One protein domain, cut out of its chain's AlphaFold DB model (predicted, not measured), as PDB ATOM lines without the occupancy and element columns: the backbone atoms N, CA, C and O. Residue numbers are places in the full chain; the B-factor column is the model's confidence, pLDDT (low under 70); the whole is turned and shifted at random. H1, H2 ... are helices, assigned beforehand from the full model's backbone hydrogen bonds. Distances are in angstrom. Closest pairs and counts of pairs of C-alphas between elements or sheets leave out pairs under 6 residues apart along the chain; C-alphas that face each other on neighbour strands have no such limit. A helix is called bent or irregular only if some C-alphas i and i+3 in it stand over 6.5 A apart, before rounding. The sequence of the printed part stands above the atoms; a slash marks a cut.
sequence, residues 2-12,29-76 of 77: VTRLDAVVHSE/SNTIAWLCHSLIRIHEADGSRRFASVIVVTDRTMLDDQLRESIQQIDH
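AT A GLANCE: This is residues 2 to 12 and 29 to 76 of the 77 residues of the protein "Type I restriction-modification system, restriction subunit R" of endosymbiont of Riftia pachyptila (vent Ph05) (UniProt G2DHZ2). Three helices make a short, staggered row, H1, H2, H3, with H2 between the other two, and a long unnamed stretch, residues 41 to 61, loops out past the end of H2 and folds back past it to reach the beginning of H3. H2 runs the same way as H1 and the same way as H3, at a steep tilt to each, and the C-alphas of Asp 46, near the tip of the loop, and Asp 59, at its turn, are the two farthest apart. The printed part has 59 residues with three named helices, in the order H1, H2, H3, and no named strand; the class is all helix. It is only just compact, close to loose, with a radius of gyration of the C-alphas of 12.3 A, and its C-alphas span 35 by 25 by 20 A.

HOW THE PARTS SIT: Start with H1, residues 2 to 12, and look from its first residue towards H2, residues 29 to 40. The two touch, and their closest C-alphas are those of Val 2 and Leu 35, 5.7 A apart. They run the same way at a steep tilt of 37 degrees, only just past shallow. Go on to H3, residues 62 to 75, which touches H2; the closest C-alphas are those of Ala 33 and Leu 67, 5.0 A apart. H2 and H3 run the same way at a steep tilt of 51 degrees, with their centres 9.4 A apart. H1 and H3 are apart. Look at the backbone O and N atoms: in H1 and H2 every O i to N i+4 pair is within hydrogen-bond range, and in H3 9 of 10 are.

IN THESE COORDINATES: Find C-alpha 2 at (174.643, 175.017, 171.585); from there H1 runs 15.3 A to C-alpha 12. Find C-alpha 29 at (180.268, 183.803, 165.267), where H2 begins, and follow it for 16.9 A to C-alpha 40. H3, the longest helix with 14 residues, begins at C-alpha 62 and measures 20.7 A to C-alpha 75 at (191.968, 171.372, 173.625). No helix is bent or irregular.

THE WHOLE: The two C-alphas farthest apart are those of Asp 46 and Asp 59, at 36.7 A. Residues 13 to 28 are not printed, and C-alphas 12 and 29 stand 24.7 A apart across this cut. The link from H2 to H3 is long, with 21 residues whose C-alphas lie 7 to 20 A from the mean of the C-alphas. The mean pLDDT of the printed part is 75.7; look for values under 70 at residues 2 to 3 and 60 to 76, and note that the mean in H3 is 59.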
ATOM      1  N   VAL A   2     173.888 176.149 172.169       62.34
ATOM      2  CA  VAL A   2     174.643 175.017 171.585       62.34
ATOM      3  C   VAL A   2     174.301 173.680 172.258       62.34
ATOM      4  O   VAL A   2     173.876 172.754 171.584       62.34
ATOM      5  N   THR A   3     174.290 173.636 173.594       67.75
ATOM      6  CA  THR A   3     173.910 172.440 174.375       67.75
ATOM      7  C   THR A   3     172.512 171.887 174.077       67.75
ATOM      8  O   THR A   3     172.287 170.687 174.199       67.75
ATOM      9  N   ARG A   4     171.554 172.740 173.680       76.12
ATOM     10  CA  ARG A   4     170.216 172.280 173.270       76.12
ATOM     11  C   ARG A   4     170.251 171.664 171.878       76.12
ATOM     12  O   ARG A   4     169.537 170.697 171.655       76.12
ATOM     13  N   LEU A   5     171.062 172.200 170.967       78.25
ATOM     14  CA  LEU A   5     171.178 171.646 169.624       78.25
ATOM     15  C   LEU A   5     171.884 170.292 169.641       78.25
ATOM     16  O   LEU A   5     171.420 169.375 168.977       78.25
ATOM     17  N   ASP A   6     172.925 170.145 170.456       77.19
ATOM     18  CA  ASP A   6     173.645 168.880 170.599       77.19
ATOM     19  C   ASP A   6     172.711 167.761 171.066       77.19
ATOM     20  O   ASP A   6     172.682 166.691 170.466       77.19
ATOM     21  N   ALA A   7     171.878 168.026 172.077       80.81
ATOM     22  CA  ALA A   7     170.886 167.067 172.564       80.81
ATOM     23  C   ALA A   7     169.838 166.703 171.494       80.81
ATOM     24  O   ALA A   7     169.457 165.537 171.352       80.81
ATOM     25  N   VAL A   8     169.385 167.686 170.712       81.75
ATOM     26  CA  VAL A   8     168.426 167.459 169.623       81.75
ATOM     27  C   VAL A   8     169.067 166.639 168.503       81.75
ATOM     28  O   VAL A   8     168.506 165.633 168.093       81.75
ATOM     29  N   VAL A   9     170.291 166.962 168.085       81.12
ATOM     30  CA  VAL A   9     171.055 166.168 167.107       81.12
ATOM     31  C   VAL A   9     171.327 164.753 167.626       81.12
ATOM     32  O   VAL A   9     171.332 163.798 166.847       81.12
ATOM     33  N   HIS A  10     171.522 164.591 168.938       78.62
ATOM     34  CA  HIS A  10     171.729 163.278 169.534       78.62
ATOM     35  C   HIS A  10     170.478 162.395 169.496       78.62
ATOM     36  O   HIS A  10     170.603 161.186 169.320       78.62
ATOM     37  N   SER A  11     169.296 163.001 169.636       82.75
ATOM     38  CA  SER A  11     168.007 162.300 169.684       82.75
ATOM     39  C   SER A  11     167.336 162.132 168.315       82.75
ATOM     40  O   SER A  11     166.743 161.090 168.056       82.75
ATOM     41  N   GLU A  12     167.434 163.124 167.428       83.88
ATOM     42  CA  GLU A  12     166.763 163.128 166.121       83.88
ATOM     43  C   GLU A  12     167.615 162.554 164.982       83.88
ATOM     44  O   GLU A  12     167.079 162.258 163.910       83.88
ATOM     45  N   SER A  29     179.040 184.458 165.731       78.50
ATOM     46  CA  SER A  29     180.268 183.803 165.267       78.50
ATOM     47  C   SER A  29     180.809 182.800 166.290       78.50
ATOM     48  O   SER A  29     181.035 181.643 165.952       78.50
ATOM     49  N   ASN A  30     180.890 183.198 167.563       77.38
ATOM     50  CA  ASN A  30     181.299 182.315 168.656       77.38
ATOM     51  C   ASN A  30     180.348 181.115 168.824       77.38
ATOM     52  O   ASN A  30     180.778 179.993 169.067       77.38
ATOM     53  N   THR A  31     179.042 181.332 168.645       82.06
ATOM     54  CA  THR A  31     178.052 180.248 168.716       82.06
ATOM     55  C   THR A  31     178.228 179.242 167.577       82.06
ATOM     56  O   THR A  31     178.168 178.039 167.822       82.06
ATOM     57  N   ILE A  32     178.484 179.713 166.350       83.00
ATOM     58  CA  ILE A  32     178.791 178.845 165.201       83.00
ATOM     59  C   ILE A  32     180.069 178.048 165.476       83.00
ATOM     60  O   ILE A  32     180.094 176.844 165.225       83.00
ATOM     61  N   ALA A  33     181.093 178.690 166.042       80.81
ATOM     62  CA  ALA A  33     182.356 178.037 166.354       80.81
ATOM     63  C   ALA A  33     182.210 176.893 167.357       80.81
ATOM     64  O   ALA A  33     182.592 175.756 167.075       80.81
ATOM     65  N   TRP A  34     181.563 177.176 168.485       82.50
ATOM     66  CA  TRP A  34     181.261 176.175 169.501       82.50
ATOM     67  C   TRP A  34     180.399 175.033 168.974       82.50
ATOM     68  O   TRP A  34     180.632 173.877 169.328       82.50
ATOM     69  N   LEU A  35     179.427 175.337 168.113       85.94
ATOM     70  CA  LEU A  35     178.593 174.313 167.507       85.94
ATOM     71  C   LEU A  35     179.406 173.393 166.589       85.94
ATOM     72  O   LEU A  35     179.294 172.178 166.701       85.94
ATOM     73  N   CYS A  36     180.247 173.947 165.713       84.50
ATOM     74  CA  CYS A  36     181.081 173.141 164.818       84.50
ATOM     75  C   CYS A  36     182.022 172.231 165.607       84.50
ATOM     76  O   CYS A  36     182.114 171.039 165.317       84.50
ATOM     77  N   HIS A  37     182.660 172.783 166.639       81.50
ATOM     78  CA  HIS A  37     183.513 172.024 167.542       81.50
ATOM     79  C   HIS A  37     182.749 170.880 168.232       81.50
ATOM     80  O   HIS A  37     183.224 169.744 168.242       81.50
ATOM     81  N   SER A  38     181.546 171.148 168.754       84.19
ATOM     82  CA  SER A  38     180.725 170.118 169.403       84.19
ATOM     83  C   SER A  38     180.344 168.998 168.432       84.19
ATOM     84  O   SER A  38     180.586 167.829 168.722       84.19
ATOM     85  N   LEU A  39     179.855 169.347 167.234       85.81
ATOM     86  CA  LEU A  39     179.430 168.383 166.214       85.81
ATOM     87  C   LEU A  39     180.565 167.450 165.765       85.81
ATOM     88  O   LEU A  39     180.337 166.252 165.614       85.81
ATOM     89  N   ILE A  40     181.787 167.967 165.597       85.50
ATOM     90  CA  ILE A  40     182.959 167.164 165.197       85.50
ATOM     91  C   ILE A  40     183.341 166.135 166.275       85.50
ATOM     92  O   ILE A  40     183.878 165.075 165.950       85.50
ATOM     93  N   ARG A  41     183.052 166.415 167.552       84.31
ATOM     94  CA  ARG A  41     183.365 165.523 168.681       84.31
ATOM     95  C   ARG A  41     182.287 164.475 168.958       84.31
ATOM     96  O   ARG A  41     182.497 163.624 169.824       84.31
ATOM     97  N   ILE A  42     181.153 164.507 168.257       85.31
ATOM     98  CA  ILE A  42     180.108 163.495 168.434       85.31
ATOM     99  C   ILE A  42     180.568 162.181 167.798       85.31
ATOM    100  O   ILE A  42     180.763 162.085 166.583       85.31
ATOM    101  N   HIS A  43     180.689 161.159 168.640       85.62
ATOM    102  CA  HIS A  43     180.987 159.791 168.239       85.62
ATOM    103  C   HIS A  43     179.756 158.905 168.439       85.62
ATOM    104  O   HIS A  43     178.951 159.127 169.346       85.62
ATOM    105  N   GLU A  44     179.618 157.916 167.568       85.62
ATOM    106  CA  GLU A  44     178.677 156.816 167.725       85.62
ATOM    107  C   GLU A  44     179.164 155.837 168.801       85.62
ATOM    108  O   GLU A  44     180.318 155.870 169.235       85.62
ATOM    109  N   ALA A  45     178.285 154.925 169.222       87.25
ATOM    110  CA  ALA A  45     178.614 153.914 170.229       87.25
ATOM    111  C   ALA A  45     179.749 152.965 169.795       87.25
ATOM    112  O   ALA A  45     180.431 152.397 170.644       87.25
ATOM    113  N   ASP A  46     179.962 152.806 168.488       90.62
ATOM    114  CA  ASP A  46     181.058 152.021 167.912       90.62
ATOM    115  C   ASP A  46     182.382 152.804 167.798       90.62
ATOM    116  O   ASP A  46     183.374 152.281 167.292       90.62
ATOM    117  N   GLY A  47     182.410 154.054 168.271       85.69
ATOM    118  CA  GLY A  47     183.574 154.935 168.214       85.69
ATOM    119  C   GLY A  47     183.786 155.614 166.860       85.69
ATOM    120  O   GLY A  47     184.735 156.387 166.716       85.69
ATOM    121  N   SER A  48     182.927 155.377 165.865       88.44
ATOM    122  CA  SER A  48     182.969 156.114 164.604       88.44
ATOM    123  C   SER A  48     182.484 157.558 164.789       88.44
ATOM    124  O   SER A  48     181.717 157.878 165.698       88.44
ATOM    125  N   ARG A  49     182.953 158.475 163.936       86.81
ATOM    126  CA  ARG A  49     182.491 159.872 163.957       86.81
ATOM    127  C   ARG A  49     181.092 159.956 163.350       86.81
ATOM    128  O   ARG A  49     180.921 159.576 162.192       86.81
ATOM    129  N   ARG A  50     180.129 160.543 164.075       86.06
ATOM    130  CA  ARG A  50     178.763 160.772 163.558       86.06
ATOM    131  C   ARG A  50     178.764 161.718 162.355       86.06
ATOM    132  O   ARG A  50     177.996 161.537 161.413       86.06
ATOM    133  N   PHE A  51     179.643 162.720 162.372       86.44
ATOM    134  CA  PHE A  51     179.849 163.650 161.264       86.44
ATOM    135  C   PHE A  51     181.259 163.496 160.700       86.44
ATOM    136  O   PHE A  51     182.249 163.731 161.392       86.44
ATOM    137  N   ALA A  52     181.357 163.131 159.421       85.44
ATOM    138  CA  ALA A  52     182.641 163.032 158.730       85.44
ATOM    139  C   ALA A  52     183.275 164.413 158.480       85.44
ATOM    140  O   ALA A  52     184.498 164.549 158.500       85.44
ATOM    141  N   SER A  53     182.447 165.435 158.253       85.69
ATOM    142  CA  SER A  53     182.868 166.819 158.047       85.69
ATOM    143  C   SER A  53     181.776 167.802 158.473       85.69
ATOM    144  O   SER A  53     180.586 167.481 158.469       85.69
ATOM    145  N   VAL A  54     182.194 169.018 158.832       86.25
ATOM    146  CA  VAL A  54     181.319 170.169 159.076       86.25
ATOM    147  C   VAL A  54     181.802 171.301 158.176       86.25
ATOM    148  O   VAL A  54     182.986 171.624 158.175       86.25
ATOM    149  N   ILE A  55     180.896 171.878 157.386       89.00
ATOM    150  CA  ILE A  55     181.198 172.976 156.461       89.00
ATOM    151  C   ILE A  55     180.422 174.201 156.921       89.00
ATOM    152  O   ILE A  55     179.199 174.149 157.055       89.00
ATOM    153  N   VAL A  56     181.132 175.307 157.130       85.88
ATOM    154  CA  VAL A  56     180.524 176.597 157.447       85.88
ATOM    155  C   VAL A  56     180.646 177.508 156.239       85.88
ATOM    156  O   VAL A  56     181.740 177.732 155.733       85.88
ATOM    157  N   VAL A  57     179.515 178.044 155.787       85.81
ATOM    158  CA  VAL A  57     179.469 179.029 154.705       85.81
ATOM    159  C   VAL A  57     179.121 180.375 155.321       85.81
ATOM    160  O   VAL A  57     178.045 180.546 155.892       85.81
ATOM    161  N   THR A  58     180.054 181.316 155.241       79.56
ATOM    162  CA  THR A  58     179.927 182.671 155.785       79.56
ATOM    163  C   THR A  58     180.526 183.668 154.799       79.56
ATOM    164  O   THR A  58     181.446 183.333 154.057       79.56
ATOM    165  N   ASP A  59     180.014 184.895 154.792       76.62
ATOM    166  CA  ASP A  59     180.566 186.013 154.021       76.62
ATOM    167  C   ASP A  59     181.734 186.712 154.745       76.62
ATOM    168  O   ASP A  59     182.397 187.573 154.168       76.62
ATOM    169  N   ARG A  60     182.001 186.352 156.011       64.00
ATOM    170  CA  ARG A  60     183.032 186.983 156.848       64.00
ATOM    171  C   ARG A  60     184.227 186.071 157.115       64.00
ATOM    172  O   ARG A  60     184.090 185.065 157.805       64.00
ATOM    173  N   THR A  61     185.415 186.521 156.712       59.31
ATOM    174  CA  THR A  61     186.720 185.874 156.963       59.31
ATOM    175  C   THR A  61     187.059 185.735 158.457       59.31
ATOM    176  O   THR A  61     187.729 184.797 158.857       59.31
ATOM    177  N   MET A  62     186.542 186.631 159.308       59.22
ATOM    178  CA  MET A  62     186.861 186.707 160.749       59.22
ATOM    179  C   MET A  62     186.293 185.551 161.595       59.22
ATOM    180  O   MET A  62     186.554 185.473 162.795       59.22
ATOM    181  N   LEU A  63     185.488 184.666 160.994       60.72
ATOM    182  CA  LEU A  63     185.020 183.462 161.675       60.72
ATOM    183  C   LEU A  63     186.161 182.454 161.872       60.72
ATOM    184  O   LEU A  63     186.177 181.794 162.903       60.72
ATOM    185  N   ASP A  64     187.117 182.378 160.942       59.69
ATOM    186  CA  ASP A  64     188.222 181.410 160.992       59.69
ATOM    187  C   ASP A  64     189.164 181.650 162.175       59.69
ATOM    188  O   ASP A  64     189.522 180.704 162.875       59.69
ATOM    189  N   ASP A  65     189.520 182.907 162.454       60.50
ATOM    190  CA  ASP A  65     190.413 183.236 163.571       60.50
ATOM    191  C   ASP A  65     189.741 182.953 164.923       60.50
ATOM    192  O   ASP A  65     190.338 182.339 165.806       60.50
ATOM    193  N   GLN A  66     188.454 183.296 165.055       58.81
ATOM    194  CA  GLN A  66     187.671 183.013 166.265       58.81
ATOM    195  C   GLN A  66     187.392 181.518 166.448       58.81
ATOM    196  O   GLN A  66     187.398 181.028 167.578       58.81
ATOM    197  N   LEU A  67     187.157 180.785 165.353       60.88
ATOM    198  CA  LEU A  67     187.059 179.325 165.336       60.88
ATOM    199  C   LEU A  67     188.359 178.702 165.845       60.88
ATOM    200  O   LEU A  67     188.325 177.852 166.732       60.88
ATOM    201  N   ARG A  68     189.501 179.140 165.307       60.84
ATOM    202  CA  ARG A  68     190.818 178.597 165.639       60.84
ATOM    203  C   ARG A  68     191.202 178.873 167.091       60.84
ATOM    204  O   ARG A  68     191.624 177.939 167.765       60.84
ATOM    205  N   GLU A  69     191.004 180.096 167.586       63.12
ATOM    206  CA  GLU A  69     191.256 180.437 168.995       63.12
ATOM    207  C   GLU A  69     190.332 179.669 169.948       63.12
ATOM    208  O   GLU A  69     190.794 179.134 170.955       63.12
ATOM    209  N   SER A  70     189.040 179.559 169.617       58.25
ATOM    210  CA  SER A  70     188.077 178.845 170.465       58.25
ATOM    211  C   SER A  70     188.396 177.351 170.542       58.25
ATOM    212  O   SER A  70     188.367 176.784 171.627       58.25
ATOM    213  N   ILE A  71     188.749 176.715 169.419       59.25
ATOM    214  CA  ILE A  71     189.167 175.303 169.397       59.25
ATOM    215  C   ILE A  71     190.467 175.116 170.194       59.25
ATOM    216  O   ILE A  71     190.551 174.206 171.014       59.25
ATOM    217  N   GLN A  72     191.454 176.004 170.023       59.12
ATOM    218  CA  GLN A  72     192.717 175.930 170.765       59.12
ATOM    219  C   GLN A  72     192.528 176.056 172.282       59.12
ATOM    220  O   GLN A  72     193.211 175.359 173.026       59.12
ATOM    221  N   GLN A  73     191.612 176.906 172.751       55.44
ATOM    222  CA  GLN A  73     191.336 177.048 174.184       55.44
ATOM    223  C   GLN A  73     190.654 175.815 174.796       55.44
ATOM    224  O   GLN A  73     190.853 175.551 175.977       55.44
ATOM    225  N   ILE A  74     189.877 175.060 174.013       55.06
ATOM    226  CA  ILE A  74     189.150 173.879 174.501       55.06
ATOM    227  C   ILE A  74     190.050 172.638 174.551       55.06
ATOM    228  O   ILE A  74     189.910 171.844 175.473       55.06
ATOM    229  N   ASP A  75     190.998 172.486 173.620       51.94
ATOM    230  CA  ASP A  75     191.968 171.372 173.625       51.94
ATOM    231  C   ASP A  75     193.024 171.472 174.749       51.94
ATOM    232  O   ASP A  75     193.721 170.498 175.029       51.94
ATOM    233  N   HIS A  76     193.169 172.638 175.391       48.91
ATOM    234  CA  HIS A  76     194.113 172.860 176.497       48.91
ATOM    235  C   HIS A  76     193.495 172.670 177.903       48.91
ATOM    236  O   HIS A  76     194.165 172.973 178.894       48.91
TER     237      HIS A  76